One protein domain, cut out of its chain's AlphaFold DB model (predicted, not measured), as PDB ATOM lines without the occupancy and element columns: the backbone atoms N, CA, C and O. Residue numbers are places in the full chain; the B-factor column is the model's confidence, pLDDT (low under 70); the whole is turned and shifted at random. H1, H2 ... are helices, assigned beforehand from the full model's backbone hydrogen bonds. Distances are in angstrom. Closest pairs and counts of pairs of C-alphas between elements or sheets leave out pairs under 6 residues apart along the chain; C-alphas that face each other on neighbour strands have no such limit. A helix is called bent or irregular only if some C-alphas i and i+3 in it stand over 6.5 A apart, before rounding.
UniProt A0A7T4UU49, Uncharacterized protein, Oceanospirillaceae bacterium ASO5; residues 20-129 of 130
ATOM      1  N   SER A  20     138.580 118.543 103.098       48.16
ATOM      2  CA  SER A  20     137.493 118.024 103.953       48.16
ATOM      3  C   SER A  20     136.988 119.033 104.993       48.16
ATOM      4  O   SER A  20     135.794 119.118 105.286       48.16
ATOM      5  N   LEU A  21     137.882 119.894 105.495       48.47
ATOM      6  CA  LEU A  21     137.512 120.994 106.396       48.47
ATOM      7  C   LEU A  21     136.739 122.118 105.686       48.47
ATOM      8  O   LEU A  21     136.022 122.864 106.348       48.47
ATOM      9  N   THR A  22     136.868 122.252 104.362       66.69
ATOM     10  CA  THR A  22     136.165 123.282 103.579       66.69
ATOM     11  C   THR A  22     134.855 122.786 102.986       66.69
ATOM     12  O   THR A  22     133.898 123.552 102.934       66.69
ATOM     13  N   ILE A  23     134.778 121.515 102.583       82.88
ATOM     14  CA  ILE A  23     133.570 120.958 101.963       82.88
ATOM     15  C   ILE A  23     132.447 120.828 102.988       82.88
ATOM     16  O   ILE A  23     131.331 121.253 102.717       82.88
ATOM     17  N   SER A  24     132.727 120.303 104.182       88.25
ATOM     18  CA  SER A  24     131.715 120.205 105.241       88.25
ATOM     19  C   SER A  24     131.174 121.583 105.653       88.25
ATOM     20  O   SER A  24     129.963 121.753 105.779       88.25
ATOM     21  N   ALA A  25     132.046 122.588 105.770       88.38
ATOM     22  CA  ALA A  25     131.643 123.965 106.053       88.38
ATOM     23  C   ALA A  25     130.805 124.593 104.919       88.38
ATOM     24  O   ALA A  25     129.816 125.271 105.197       88.38
ATOM     25  N   ASP A  26     131.160 124.350 103.650       90.00
ATOM     26  CA  ASP A  26     130.374 124.792 102.487       90.00
ATOM     27  C   ASP A  26     128.991 124.128 102.459       90.00
ATOM     28  O   ASP A  26     127.973 124.809 102.350       90.00
ATOM     29  N   ILE A  27     128.939 122.806 102.649       91.75
ATOM     30  CA  ILE A  27     127.690 122.043 102.734       91.75
ATOM     31  C   ILE A  27     126.798 122.618 103.837       91.75
ATOM     32  O   ILE A  27     125.632 122.914 103.581       91.75
ATOM     33  N   ALA A  28     127.332 122.813 105.046       92.75
ATOM     34  CA  ALA A  28     126.576 123.360 106.168       92.75
ATOM     35  C   ALA A  28     126.035 124.765 105.856       92.75
ATOM     36  O   ALA A  28     124.848 125.028 106.060       92.75
ATOM     37  N   ALA A  29     126.869 125.648 105.296       92.25
ATOM     38  CA  ALA A  29     126.467 127.002 104.920       92.25
ATOM     39  C   ALA A  29     125.337 127.007 103.879       92.25
ATOM     40  O   ALA A  29     124.367 127.755 104.029       92.25
ATOM     41  N   ARG A  30     125.432 126.141 102.865       92.50
ATOM     42  CA  ARG A  30     124.420 125.989 101.812       92.50
ATOM     43  C   ARG A  30     123.108 125.427 102.352       92.50
ATOM     44  O   ARG A  30     122.036 125.935 102.038       92.50
ATOM     45  N   LEU A  31     123.165 124.425 103.224       94.88
ATOM     46  CA  LEU A  31     121.955 123.880 103.839       94.88
ATOM     47  C   LEU A  31     121.263 124.921 104.732       94.88
ATOM     48  O   LEU A  31     120.044 125.060 104.673       94.88
ATOM     49  N   VAL A  32     122.019 125.702 105.513       94.12
ATOM     50  CA  VAL A  32     121.463 126.768 106.372       94.12
ATOM     51  C   VAL A  32     120.927 127.955 105.561       94.12
ATOM     52  O   VAL A  32     119.992 128.618 106.012       94.12
ATOM     53  N   SER A  33     121.458 128.222 104.361       92.25
ATOM     54  CA  SER A  33     120.902 129.228 103.443       92.25
ATOM     55  C   SER A  33     119.635 128.758 102.712       92.25
ATOM     56  O   SER A  33     118.988 129.566 102.042       92.25
ATOM     57  N   GLY A  34     119.245 127.487 102.876       89.38
ATOM     58  CA  GLY A  34     118.074 126.885 102.240       89.38
ATOM     59  C   GLY A  34     118.352 126.291 100.858       89.38
ATOM     60  O   GLY A  34     117.412 125.928 100.149       89.38
ATOM     61  N   GLU A  35     119.618 126.183 100.455       93.50
ATOM     62  CA  GLU A  35     119.992 125.473  99.237       93.50
ATOM     63  C   GLU A  35     119.895 123.955  99.415       93.50
ATOM     64  O   GLU A  35     119.964 123.410 100.519       93.50
ATOM     65  N   THR A  36     119.776 123.257  98.286       94.06
ATOM     66  CA  THR A  36     119.916 121.803  98.247       94.06
ATOM     67  C   THR A  36     121.342 121.417  97.875       94.06
ATOM     68  O   THR A  36     121.971 122.012  96.991       94.06
ATOM     69  N   VAL A  37     121.856 120.390  98.545       92.88
ATOM     70  CA  VAL A  37     123.168 119.802  98.271       92.88
ATOM     71  C   VAL A  37     122.950 118.434  97.642       92.88
ATOM     72  O   VAL A  37     122.253 117.591  98.200       92.88
ATOM     73  N   GLN A  38     123.519 118.217  96.459       91.88
ATOM     74  CA  GLN A  38     123.372 116.951  95.745       91.88
ATOM     75  C   GLN A  38     124.384 115.931  96.262       91.88
ATOM     76  O   GLN A  38     125.592 116.155  96.186       91.88
ATOM     77  N   GLY A  39     123.866 114.827  96.789       90.31
ATOM     78  CA  GLY A  39     124.608 113.617  97.096       90.31
ATOM     79  C   GLY A  39     124.507 112.584  95.979       90.31
ATOM     80  O   GLY A  39     123.742 112.748  95.027       90.31
ATOM     81  N   LEU A  40     125.275 111.504  96.103       86.81
ATOM     82  CA  LEU A  40     125.259 110.401  95.145       86.81
ATOM     83  C   LEU A  40     123.958 109.604  95.280       86.81
ATOM     84  O   LEU A  40     123.377 109.176  94.286       86.81
ATOM     85  N   ASN A  41     123.498 109.418  96.520       84.88
ATOM     86  CA  ASN A  41     122.316 108.613  96.814       84.88
ATOM     87  C   ASN A  41     121.018 109.432  96.835       84.88
ATOM     88  O   ASN A  41     119.947 108.893  96.546       84.88
ATOM     89  N   ARG A  42     121.085 110.712  97.222       92.88
ATOM     90  CA  ARG A  42     119.926 111.616  97.279       92.88
ATOM     91  C   ARG A  42     120.342 113.085  97.364       92.88
ATOM     92  O   ARG A  42     121.484 113.398  97.681       92.88
ATOM     93  N   ALA A  43     119.378 113.980  97.180       94.88
ATOM     94  CA  ALA A  43     119.524 115.384  97.549       94.88
ATOM     95  C   ALA A  43     119.328 115.579  99.063       94.88
ATOM     96  O   ALA A  43     118.464 114.943  99.672       94.88
ATOM     97  N   TYR A  44     120.110 116.487  99.638       96.00
ATOM     98  CA  TYR A  44     120.051 116.918 101.031       96.00
ATOM     99  C   TYR A  44     119.557 118.362 101.120       96.00
ATOM    100  O   TYR A  44     119.855 119.185 100.249       96.00
ATOM    101  N   SER A  45     118.802 118.668 102.170       97.44
ATOM    102  CA  SER A  45     118.105 119.945 102.346       97.44
ATOM    103  C   SER A  45     118.147 120.441 103.793       97.44
ATOM    104  O   SER A  45     118.559 119.723 104.706       97.44
ATOM    105  N   PHE A  46     117.680 121.671 104.014       97.00
ATOM    106  CA  PHE A  46     117.531 122.228 105.357       97.00
ATOM    107  C   PHE A  46     116.620 121.380 106.261       97.00
ATOM    108  O   PHE A  46     116.891 121.248 107.454       97.00
ATOM    109  N   ASP A  47     115.591 120.737 105.703       97.31
ATOM    110  CA  ASP A  47     114.697 119.861 106.468       97.31
ATOM    111  C   ASP A  47     115.448 118.660 107.058       97.31
ATOM    112  O   ASP A  47     115.154 118.238 108.174       97.31
ATOM    113  N   ASP A  48     116.472 118.149 106.366       97.25
ATOM    114  CA  ASP A  48     117.317 117.076 106.894       97.25
ATOM    115  C   ASP A  48     118.168 117.548 108.085       97.25
ATOM    116  O   ASP A  48     118.376 116.790 109.036       97.25
ATOM    117  N   VAL A  49     118.623 118.806 108.067       96.38
ATOM    118  CA  VAL A  49     119.328 119.429 109.199       96.38
ATOM    119  C   VAL A  49     118.392 119.570 110.394       96.38
ATOM    120  O   VAL A  49     118.767 119.231 111.517       96.38
ATOM    121  N   LEU A  50     117.159 120.026 110.166       95.81
ATOM    122  CA  LEU A  50     116.172 120.145 111.232       95.81
ATOM    123  C   LEU A  50     115.780 118.775 111.797       95.81
ATOM    124  O   LEU A  50     115.734 118.601 113.010       95.81
ATOM    125  N   GLN A  51     115.568 117.776 110.933       96.12
ATOM    126  CA  GLN A  51     115.358 116.387 111.341       96.12
ATOM    127  C   GLN A  51     116.537 115.892 112.188       96.12
ATOM    128  O   GLN A  51     116.334 115.225 113.203       96.12
ATOM    129  N   HIS A  52     117.773 116.228 111.798       95.69
ATOM    130  CA  HIS A  52     118.950 115.864 112.572       95.69
ATOM    131  C   HIS A  52     118.938 116.500 113.969       95.69
ATOM    132  O   HIS A  52     119.181 115.786 114.944       95.69
ATOM    133  N   LEU A  53     118.604 117.790 114.061       95.38
ATOM    134  CA  LEU A  53     118.451 118.521 115.319       95.38
ATOM    135  C   LEU A  53     117.358 117.901 116.200       95.38
ATOM    136  O   LEU A  53     117.601 117.641 117.375       95.38
ATOM    137  N   TRP A  54     116.185 117.597 115.636       93.81
ATOM    138  CA  TRP A  54     115.058 117.007 116.373       93.81
ATOM    139  C   TRP A  54     115.315 115.586 116.875       93.81
ATOM    140  O   TRP A  54     114.728 115.155 117.865       93.81
ATOM    141  N   ASN A  55     116.211 114.850 116.221       94.69
ATOM    142  CA  ASN A  55     116.635 113.538 116.702       94.69
ATOM    143  C   ASN A  55     117.565 113.632 117.929       94.69
ATOM    144  O   ASN A  55     117.827 112.609 118.565       94.69
ATOM    145  N   ASN A  56     118.071 114.824 118.268       93.44
ATOM    146  CA  ASN A  56     118.827 115.075 119.489       93.44
ATOM    147  C   ASN A  56     117.902 115.652 120.577       93.44
ATOM    148  O   ASN A  56     117.416 116.781 120.482       93.44
ATOM    149  N   THR A  57     117.663 114.866 121.630       90.62
ATOM    150  CA  THR A  57     116.742 115.206 122.727       90.62
ATOM    151  C   THR A  57     117.129 116.490 123.462       90.62
ATOM    152  O   THR A  57     116.254 117.297 123.793       90.62
ATOM    153  N   ASP A  58     118.425 116.701 123.706       92.25
ATOM    154  CA  ASP A  58     118.907 117.878 124.435       92.25
ATOM    155  C   ASP A  58     118.693 119.143 123.596       92.25
ATOM    156  O   ASP A  58     118.152 120.142 124.075       92.25
ATOM    157  N   ASP A  59     119.023 119.065 122.306       91.75
ATOM    158  CA  ASP A  59     118.878 120.178 121.367       91.75
ATOM    159  C   ASP A  59     117.412 120.532 121.128       91.75
ATOM    160  O   ASP A  59     117.057 121.709 121.064       91.75
ATOM    161  N   THR A  60     116.549 119.518 121.062       93.31
ATOM    162  CA  THR A  60     115.099 119.699 120.950       93.31
ATOM    163  C   THR A  60     114.544 120.422 122.170       93.31
ATOM    164  O   THR A  60     113.806 121.395 122.027       93.31
ATOM    165  N   THR A  61     114.960 120.012 123.372       94.94
ATOM    166  CA  THR A  61     114.523 120.643 124.624       94.94
ATOM    167  C   THR A  61     114.943 122.116 124.685       94.94
ATOM    168  O   THR A  61     114.153 122.985 125.059       94.94
ATOM    169  N   GLU A  62     116.183 122.427 124.302       94.38
ATOM    170  CA  GLU A  62     116.677 123.807 124.262       94.38
ATOM    171  C   GLU A  62     115.984 124.645 123.174       94.38
ATOM    172  O   GLU A  62     115.661 125.818 123.400       94.38
ATOM    173  N   MET A  63     115.679 124.048 122.020       94.06
ATOM    174  CA  MET A  63     114.932 124.709 120.951       94.06
ATOM    175  C   MET A  63     113.494 125.033 121.375       94.06
ATOM    176  O   MET A  63     113.034 126.156 121.157       94.06
ATOM    177  N   GLU A  64     112.801 124.111 122.046       94.94
ATOM    178  CA  GLU A  64     111.460 124.340 122.598       94.94
ATOM    179  C   GLU A  64     111.451 125.464 123.643       94.94
ATOM    180  O   GLU A  64     110.597 126.353 123.588       94.94
ATOM    181  N   ARG A  65     112.440 125.493 124.547       95.31
ATOM    182  CA  ARG A  65     112.602 126.577 125.537       95.31
ATOM    183  C   ARG A  65     112.807 127.936 124.874       95.31
ATOM    184  O   ARG A  65     112.229 128.938 125.311       95.31
ATOM    185  N   ALA A  66     113.619 127.983 123.821       94.81
ATOM    186  CA  ALA A  66     113.856 129.210 123.075       94.81
ATOM    187  C   ALA A  66     112.582 129.685 122.354       94.81
ATOM    188  O   ALA A  66     112.224 130.860 122.455       94.81
ATOM    189  N   LEU A  67     111.848 128.777 121.706       94.44
ATOM    190  CA  LEU A  67     110.570 129.084 121.053       94.44
ATOM    191  C   LEU A  67     109.511 129.569 122.052       94.44
ATOM    192  O   LEU A  67     108.825 130.557 121.788       94.44
ATOM    193  N   GLN A  68     109.416 128.938 123.224       95.94
ATOM    194  CA  GLN A  68     108.513 129.374 124.288       95.94
ATOM    195  C   GLN A  68     108.871 130.777 124.789       95.94
ATOM    196  O   GLN A  68     107.986 131.603 124.999       95.94
ATOM    197  N   SER A  69     110.164 131.072 124.942       95.44
ATOM    198  CA  SER A  69     110.623 132.404 125.348       95.44
ATOM    199  C   SER A  69     110.211 133.475 124.332       95.44
ATOM    200  O   SER A  69     109.733 134.536 124.730       95.44
ATOM    201  N   ILE A  70     110.311 133.183 123.030       94.81
ATOM    202  CA  ILE A  70     109.836 134.076 121.956       94.81
ATOM    203  C   ILE A  70     108.323 134.275 122.050       94.81
ATOM    204  O   ILE A  70     107.849 135.406 121.979       94.81
ATOM    205  N   ALA A  71     107.560 133.200 122.263       94.44
ATOM    206  CA  ALA A  71     106.105 133.277 122.408       94.44
ATOM    207  C   ALA A  71     105.667 134.131 123.615       94.44
ATOM    208  O   ALA A  71     104.596 134.734 123.589       94.44
ATOM    209  N   LEU A  72     106.504 134.212 124.653       95.81
ATOM    210  CA  LEU A  72     106.308 135.069 125.826       95.81
ATOM    211  C   LEU A  72     106.800 136.517 125.625       95.81
ATOM    212  O   LEU A  72     106.681 137.326 126.543       95.81
ATOM    213  N   GLY A  73     107.326 136.854 124.444       93.00
ATOM    214  CA  GLY A  73     107.776 138.201 124.089       93.00
ATOM    215  C   GLY A  73     109.252 138.483 124.376       93.00
ATOM    216  O   GLY A  73     109.638 139.647 124.442       93.00
ATOM    217  N   ALA A  74     110.084 137.456 124.581       92.38
ATOM    218  CA  ALA A  74     111.526 137.647 124.679       92.38
ATOM    219  C   ALA A  74     112.144 137.869 123.292       92.38
ATOM    220  O   ALA A  74     112.034 137.022 122.403       92.38
ATOM    221  N   ASP A  75     112.877 138.969 123.152       83.56
ATOM    222  CA  ASP A  75     113.543 139.328 121.907       83.56
ATOM    223  C   ASP A  75     115.031 138.927 121.900       83.56
ATOM    224  O   ASP A  75     115.691 138.833 122.937       83.56
ATOM    225  N   TYR A  76     115.575 138.742 120.693       84.69
ATOM    226  CA  TYR A  76     116.999 138.573 120.354       84.69
ATOM    227  C   TYR A  76     117.738 137.346 120.920       84.69
ATOM    228  O   TYR A  76     118.303 136.581 120.135       84.69
ATOM    229  N   LEU A  77     117.766 137.126 122.239       91.69
ATOM    230  CA  LEU A  77     118.531 136.028 122.850       91.69
ATOM    231  C   LEU A  77     118.026 134.640 122.431       91.69
ATOM    232  O   LEU A  77     118.849 133.832 121.996       91.69
ATOM    233  N   PRO A  78     116.714 134.340 122.474       94.31
ATOM    234  CA  PRO A  78     116.244 133.021 122.063       94.31
ATOM    235  C   PRO A  78     116.468 132.756 120.568       94.31
ATOM    236  O   PRO A  78     116.807 131.642 120.180       94.31
ATOM    237  N   LEU A  79     116.354 133.791 119.726       93.50
ATOM    238  CA  LEU A  79     116.662 133.692 118.296       93.50
ATOM    239  C   LEU A  79     118.138 133.353 118.058       93.50
ATOM    240  O   LEU A  79     118.448 132.522 117.205       93.50
ATOM    241  N   ALA A  80     119.052 133.970 118.812       93.75
ATOM    242  CA  ALA A  80     120.474 133.646 118.747       93.75
ATOM    243  C   ALA A  80     120.752 132.201 119.199       93.75
ATOM    244  O   ALA A  80     121.536 131.504 118.553       93.75
ATOM    245  N   SER A  81     120.069 131.725 120.247       94.31
ATOM    246  CA  SER A  81     120.160 130.331 120.699       94.31
ATOM    247  C   SER A  81     119.698 129.348 119.624       94.31
ATOM    248  O   SER A  81     120.428 128.409 119.319       94.31
ATOM    249  N   ILE A  82     118.549 129.598 118.982       94.94
ATOM    250  CA  ILE A  82     118.052 128.757 117.879       94.94
ATOM    251  C   ILE A  82     119.061 128.734 116.728       94.94
ATOM    252  O   ILE A  82     119.416 127.659 116.250       94.94
ATOM    253  N   ARG A  83     119.593 129.894 116.315       94.00
ATOM    254  CA  ARG A  83     120.617 129.959 115.255       94.00
ATOM    255  C   ARG A  83     121.852 129.133 115.600       94.00
ATOM    256  O   ARG A  83     122.369 128.438 114.730       94.00
ATOM    257  N   LYS A  84     122.312 129.184 116.852       95.12
ATOM    258  CA  LYS A  84     123.455 128.390 117.318       95.12
ATOM    259  C   LYS A  84     123.172 126.887 117.241       95.12
ATOM    260  O   LYS A  84     124.034 126.149 116.774       95.12
ATOM    261  N   LEU A  85     121.987 126.450 117.675       96.25
ATOM    262  CA  LEU A  85     121.580 125.042 117.608       96.25
ATOM    263  C   LEU A  85     121.519 124.551 116.159       96.25
ATOM    264  O   LEU A  85     122.130 123.540 115.833       96.25
ATOM    265  N   VAL A  86     120.858 125.312 115.282       96.12
ATOM    266  CA  VAL A  86     120.733 124.984 113.855       96.12
ATOM    267  C   VAL A  86     122.096 124.939 113.166       96.12
ATOM    268  O   VAL A  86     122.363 124.002 112.424       96.12
ATOM    269  N   THR A  87     122.974 125.910 113.434       94.69
ATOM    270  CA  THR A  87     124.319 125.949 112.828       94.69
ATOM    271  C   THR A  87     125.133 124.728 113.237       94.69
ATOM    272  O   THR A  87     125.683 124.044 112.384       94.69
ATOM    273  N   ARG A  88     125.139 124.389 114.532       95.06
ATOM    274  CA  ARG A  88     125.845 123.197 115.009       95.06
ATOM    275  C   ARG A  88     125.265 121.914 114.411       95.06
ATOM    276  O   ARG A  88     126.026 121.052 113.991       95.06
ATOM    277  N   ALA A  89     123.938 121.792 114.346       96.69
ATOM    278  CA  ALA A  89     123.299 120.642 113.715       96.69
ATOM    279  C   ALA A  89     123.664 120.536 112.226       96.69
ATOM    280  O   ALA A  89     123.875 119.431 111.735       96.69
ATOM    281  N   ALA A  90     123.780 121.662 111.516       95.50
ATOM    282  CA  ALA A  90     124.219 121.691 110.124       95.50
ATOM    283  C   ALA A  90     125.673 121.228 109.976       95.50
ATOM    284  O   ALA A  90     125.946 120.413 109.099       95.50
ATOM    285  N   ASP A  91     126.574 121.678 110.852       94.56
ATOM    286  CA  ASP A  91     127.980 121.255 110.852       94.56
ATOM    287  C   ASP A  91     128.105 119.741 111.102       94.56
ATOM    288  O   ASP A  91     128.783 119.026 110.361       94.56
ATOM    289  N   GLU A  92     127.401 119.231 112.117       94.81
ATOM    290  CA  GLU A  92     127.373 117.802 112.450       94.81
ATOM    291  C   GLU A  92     126.729 116.968 111.328       94.81
ATOM    292  O   GLU A  92     127.176 115.856 111.032       94.81
ATOM    293  N   TYR A  93     125.684 117.493 110.682       95.81
ATOM    294  CA  TYR A  93     125.023 116.825 109.565       95.81
ATOM    295  C   TYR A  93     125.900 116.799 108.314       95.81
ATOM    296  O   TYR A  93     126.022 115.753 107.674       95.81
ATOM    297  N   ALA A  94     126.550 117.918 107.992       94.31
ATOM    298  CA  ALA A  94     127.441 118.048 106.850       94.31
ATOM    299  C   ALA A  94     128.573 117.019 106.906       94.31
ATOM    300  O   ALA A  94     128.806 116.327 105.921       94.31
ATOM    301  N   GLN A  95     129.190 116.826 108.075       93.12
ATOM    302  CA  GLN A  95     130.222 115.800 108.274       93.12
ATOM    303  C   GLN A  95     129.714 114.373 108.005       93.12
ATOM    304  O   GLN A  95     130.474 113.517 107.556       93.12
ATOM    305  N   LYS A  96     128.426 114.089 108.249       93.38
ATOM    306  CA  LYS A  96     127.836 112.763 107.983       93.38
ATOM    307  C   LYS A  96     127.609 112.503 106.503       93.38
ATOM    308  O   LYS A  96     127.718 111.358 106.071       93.38
ATOM    309  N   ILE A  97     127.252 113.539 105.751       93.56
ATOM    310  CA  ILE A  97     126.923 113.424 104.325       93.56
ATOM    311  C   ILE A  97     128.110 113.754 103.416       93.56
ATOM    312  O   ILE A  97     128.041 113.510 102.216       93.56
ATOM    313  N   GLU A  98     129.206 114.268 103.977       91.75
ATOM    314  CA  GLU A  98     130.391 114.724 103.250       91.75
ATOM    315  C   GLU A  98     130.898 113.682 102.248       91.75
ATOM    316  O   GLU A  98     131.097 113.992 101.076       91.75
ATOM    317  N   ALA A  99     131.037 112.425 102.675       89.81
ATOM    318  CA  ALA A  99     131.517 111.351 101.809       89.81
ATOM    319  C   ALA A  99     130.580 111.080 100.616       89.81
ATOM    320  O   ALA A  99     131.056 110.811  99.514       89.81
ATOM    321  N   ASP A 100     129.262 111.178 100.817       89.88
ATOM    322  CA  ASP A 100     128.267 110.990  99.756       89.88
ATOM    323  C   ASP A 100     128.311 112.137  98.738       89.88
ATOM    324  O   ASP A 100     128.272 111.910  97.529       89.88
ATOM    325  N   VAL A 101     128.474 113.368  99.225       88.62
ATOM    326  CA  VAL A 101     128.611 114.566  98.386       88.62
ATOM    327  C   VAL A 101     129.922 114.536  97.597       88.62
ATOM    328  O   VAL A 101     129.928 114.808  96.397       88.62
ATOM    329  N   ILE A 102     131.032 114.140  98.228       88.88
ATOM    330  CA  ILE A 102     132.320 113.954  97.542       88.88
ATOM    331  C   ILE A 102     132.194 112.892  96.445       88.88
ATOM    332  O   ILE A 102     132.689 113.098  95.333       88.88
ATOM    333  N   ALA A 103     131.509 111.781  96.722       86.00
ATOM    334  CA  ALA A 103     131.277 110.740  95.727       86.00
ATOM    335  C   ALA A 103     130.436 111.253  94.544       86.00
ATOM    336  O   ALA A 103     130.783 110.983  93.396       86.00
ATOM    337  N   ALA A 104     129.407 112.066  94.803       85.94
ATOM    338  CA  ALA A 104     128.596 112.704  93.763       85.94
ATOM    339  C   ALA A 104     129.428 113.624  92.855       85.94
ATOM    340  O   ALA A 104     129.315 113.580  91.631       85.94
ATOM    341  N   ILE A 105     130.302 114.441  93.456       85.94
ATOM    342  CA  ILE A 105     131.209 115.334  92.722       85.94
ATOM    343  C   ILE A 105     132.177 114.520  91.858       85.94
ATOM    344  O   ILE A 105     132.446 114.888  90.711       85.94
ATOM    345  N   ALA A 106     132.716 113.427  92.399       84.50
ATOM    346  CA  ALA A 106     133.634 112.560  91.675       84.50
ATOM    347  C   ALA A 106     132.956 111.871  90.483       84.50
ATOM    348  O   ALA A 106     133.557 111.819  89.408       84.50
ATOM    349  N   GLU A 107     131.723 111.389  90.648       81.00
ATOM    350  CA  GLU A 107     130.965 110.749  89.569       81.00
ATOM    351  C   GLU A 107     130.621 111.746  88.464       81.00
ATOM    352  O   GLU A 107     130.942 111.510  87.302       81.00
ATOM    353  N   LYS A 108     130.136 112.938  88.828       82.38
ATOM    354  CA  LYS A 108     129.865 114.004  87.857       82.38
ATOM    355  C   LYS A 108     131.096 114.341  87.003       82.38
ATOM    356  O   LYS A 108     130.996 114.472  85.788       82.38
ATOM    357  N   LYS A 109     132.279 114.430  87.623       79.88
ATOM    358  CA  LYS A 109     133.545 114.668  86.903       79.88
ATOM    359  C   LYS A 109     133.924 113.514  85.969       79.88
ATOM    360  O   LYS A 109     134.579 113.742  84.951       79.88
ATOM    361  N   ARG A 110     133.580 112.271  86.322       79.38
ATOM    362  CA  ARG A 110     133.809 111.102  85.460       79.38
ATOM    363  C   ARG A 110     132.890 111.132  84.248       79.38
ATOM    364  O   ARG A 110     133.392 110.925  83.144       79.38
ATOM    365  N   ASP A 111     131.618 111.452  84.447       80.00
ATOM    366  CA  ASP A 111     130.631 111.566  83.372       80.00
ATOM    367  C   ASP A 111     131.002 112.684  82.390       80.00
ATOM    368  O   ASP A 111     131.129 112.430  81.194       80.00
ATOM    369  N   GLU A 112     131.327 113.882  82.891       79.12
ATOM    370  CA  GLU A 112     131.784 115.015  82.067       79.12
ATOM    371  C   GLU A 112     133.019 114.650  81.218       79.12
ATOM    372  O   GLU A 112     133.132 115.016  80.045       79.12
ATOM    373  N   LYS A 113     133.954 113.878  81.788       80.94
ATOM    374  CA  LYS A 113     135.134 113.392  81.062       80.94
ATOM    375  C   LYS A 113     134.771 112.349  80.002       80.94
ATOM    376  O   LYS A 113     135.377 112.347  78.929       80.94
ATOM    377  N   ALA A 114     133.835 111.451  80.297       78.06
ATOM    378  CA  ALA A 114     133.377 110.439  79.352       78.06
ATOM    379  C   ALA A 114     132.665 111.082  78.151       78.06
ATOM    380  O   ALA A 114     132.951 110.719  77.011       78.06
ATOM    381  N   GLU A 115     131.813 112.079  78.400       82.00
ATOM    382  CA  GLU A 115     131.143 112.863  77.358       82.00
ATOM    383  C   GLU A 115     132.150 113.591  76.460       82.00
ATOM    384  O   GLU A 115     132.054 113.523  75.233       82.00
ATOM    385  N   TRP A 116     133.164 114.226  77.057       80.19
ATOM    386  CA  TRP A 116     134.222 114.897  76.303       80.19
ATOM    387  C   TRP A 116     135.006 113.928  75.401       80.19
ATOM    388  O   TRP A 116     135.207 114.209  74.218       80.19
ATOM    389  N   LEU A 117     135.393 112.758  75.926       79.81
ATOM    390  CA  LEU A 117     136.090 111.724  75.150       79.81
ATOM    391  C   LEU A 117     135.231 111.177  74.001       79.81
ATOM    392  O   LEU A 117     135.746 110.923  72.911       79.81
ATOM    393  N   ALA A 118     133.929 110.994  74.228       79.69
ATOM    394  CA  ALA A 118     133.005 110.540  73.194       79.69
ATOM    395  C   ALA A 118     132.892 111.565  72.051       79.69
ATOM    396  O   ALA A 118     132.978 111.188  70.879       79.69
ATOM    397  N   ALA A 119     132.791 112.855  72.389       78.38
ATOM    398  CA  ALA A 119     132.761 113.943  71.413       78.38
ATOM    399  C   ALA A 119     134.068 114.036  70.600       78.38
ATOM    400  O   ALA A 119     134.033 114.233  69.383       78.38
ATOM    401  N   GLU A 120     135.224 113.841  71.240       77.25
ATOM    402  CA  GLU A 120     136.525 113.840  70.560       77.25
ATOM    403  C   GLU A 120     136.661 112.660  69.579       77.25
ATOM    404  O   GLU A 120     137.105 112.839  68.442       77.25
ATOM    405  N   GLN A 121     136.212 111.460  69.964       74.62
ATOM    406  CA  GLN A 121     136.212 110.285  69.081       74.62
ATOM    407  C   GLN A 121     135.271 110.431  67.879       74.62
ATOM    408  O   GLN A 121     135.554 109.911  66.798       74.62
ATOM    409  N   GLU A 122     134.128 111.092  68.052       72.12
ATOM    410  CA  GLU A 122     133.202 111.377  66.956       72.12
ATOM    411  C   GLU A 122     133.771 112.428  65.994       72.12
ATOM    412  O   GLU A 122     133.763 112.210  64.781       72.12
ATOM    413  N   SER A 123     134.373 113.495  66.527       70.38
ATOM    414  CA  SER A 123     135.096 114.493  65.730       70.38
ATOM    415  C   SER A 123     136.234 113.857  64.923       70.38
ATOM    416  O   SER A 123     136.324 114.066  63.714       70.38
ATOM    417  N   ASN A 124     137.073 113.024  65.546       69.06
ATOM    418  CA  ASN A 124     138.195 112.376  64.857       69.06
ATOM    419  C   ASN A 124     137.729 111.411  63.755       69.06
ATOM    420  O   ASN A 124     138.302 111.412  62.667       69.06
ATOM    421  N   ARG A 125     136.641 110.655  63.978       63.28
ATOM    422  CA  ARG A 125     136.039 109.808  62.931       63.28
ATOM    423  C   ARG A 125     135.510 110.612  61.746       63.28
ATOM    424  O   ARG A 125     135.620 110.150  60.615       63.28
ATOM    425  N   PHE A 126     134.951 111.797  61.986       62.66
ATOM    426  CA  PHE A 126     134.516 112.681  60.906       62.66
ATOM    427  C   PHE A 126     135.710 113.163  60.066       62.66
ATOM    428  O   PHE A 126     135.658 113.066  58.842       62.66
ATOM    429  N   TYR A 127     136.811 113.583  60.700       58.38
ATOM    430  CA  TYR A 127     138.021 114.028  59.994       58.38
ATOM    431  C   TYR A 127     138.738 112.925  59.202       58.38
ATOM    432  O   TYR A 127     139.331 113.227  58.175       58.38
ATOM    433  N   GLU A 128     138.681 111.663  59.635       59.25
ATOM    434  CA  GLU A 128     139.243 110.530  58.877       59.25
ATOM    435  C   GLU A 128     138.357 110.078  57.698       59.25
ATOM    436  O   GLU A 128     138.801 109.302  56.852       59.25
ATOM    437  N   SER A 129     137.103 110.541  57.640       57.62
ATOM    438  CA  SER A 129     136.131 110.178  56.598       57.62
ATOM    439  C   SER A 129     136.029 111.180  55.437       57.62
ATOM    440  O   SER A 129     135.282 110.927  54.488       57.62
TER     441      SER A 129
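AT A GLANCE: This is residues 20 to 129 of the 130 residues of an uncharacterized protein of Oceanospirillaceae bacterium ASO5 (UniProt A0A7T4UU49). Picture one very long helix, H4, bent into two arms: H1, H2 and H3 pack on its first arm H4a, while the second arm H4b runs off and, with residues 109 to 129, sticks out free. H3 and H4a fold back on each other as a helical hairpin, and H1 and H2 cross H4a farther along it. The 110 printed residues hold four named helices in the order H1, H2, H3, H4 and no named strand, so the class is all helix. The whole is extended, with a radius of gyration of the C-alphas of 21.3 A and spans of 79 by 22 by 21 A, a rod in outline with the free end of H4b adding to its length.

IN THESE COORDINATES: Find C-alpha 20 at (137.493, 118.024, 103.953); from there H1 runs through residues 20 to 32, 18.4 A long. After residues 33 to 45, which hold no named element, H2 takes residues 46 to 54 and is 12.4 A long. H3, residues 57 to 71, measures 21.0 A. H4, residues 77 to 128, was assigned as one helix by its hydrogen bonds but is bent: C-alphas 96 and 99 are 7.3 A apart. Its arm H4a, residues 77 to 96, starts at C-alpha 77 at (118.531, 136.028, 122.850) and is 29.1 A long; H4b, residues 99 to 128, is 43.6 A long and ends at C-alpha 128 at (139.243, 110.530, 58.877).

HOW THE PARTS SIT: Begin at H1, which touches H4a at a steep tilt of 48 degrees, opposite ways; the closest C-alphas, of Ala 28 and Ala 90, are 4.9 A apart. H1 and H2 only just touch, with 3 pairs of C-alphas within 8 A, the closest those of Leu 31 and Phe 46 at 5.0 A. H2 touches H4a about perpendicular, at 77 degrees, closest at the C-alphas of Val 49 and Ala 90, 5.5 A. H2 and H3 touch only at the corner, and only just, with 3 pairs within 8 A; the closest C-alphas are those of Trp 54 and Thr 60, 5.3 A. The hairpin of H3 and H4a has a shallow tilt of 30 degrees, opposite ways, with the C-alphas of Ala 66 and Pro 78 closest at 4.6 A. H4a and H4b stand at a steep tilt of 54 degrees. H4b is near H1 and apart from H2 and H3. Each O i to N i+4 pair is within hydrogen-bond range in H2, H3 and H4b; H1 has 8 of 9 and H4a 15 of 16.

THE WHOLE: Look to Leu 72 and Ser 129 for the C-alphas farthest apart, at 79.4 A. The printed part has no cut; the link from H1 to H2 is long, and those from H2 to H3 and H3 to H4 are tight. In the long link, residues 37 to 38 pair with 43 to 44, antiparallel. Confidence is under 70 at residues 20 to 22 and 124 to 129.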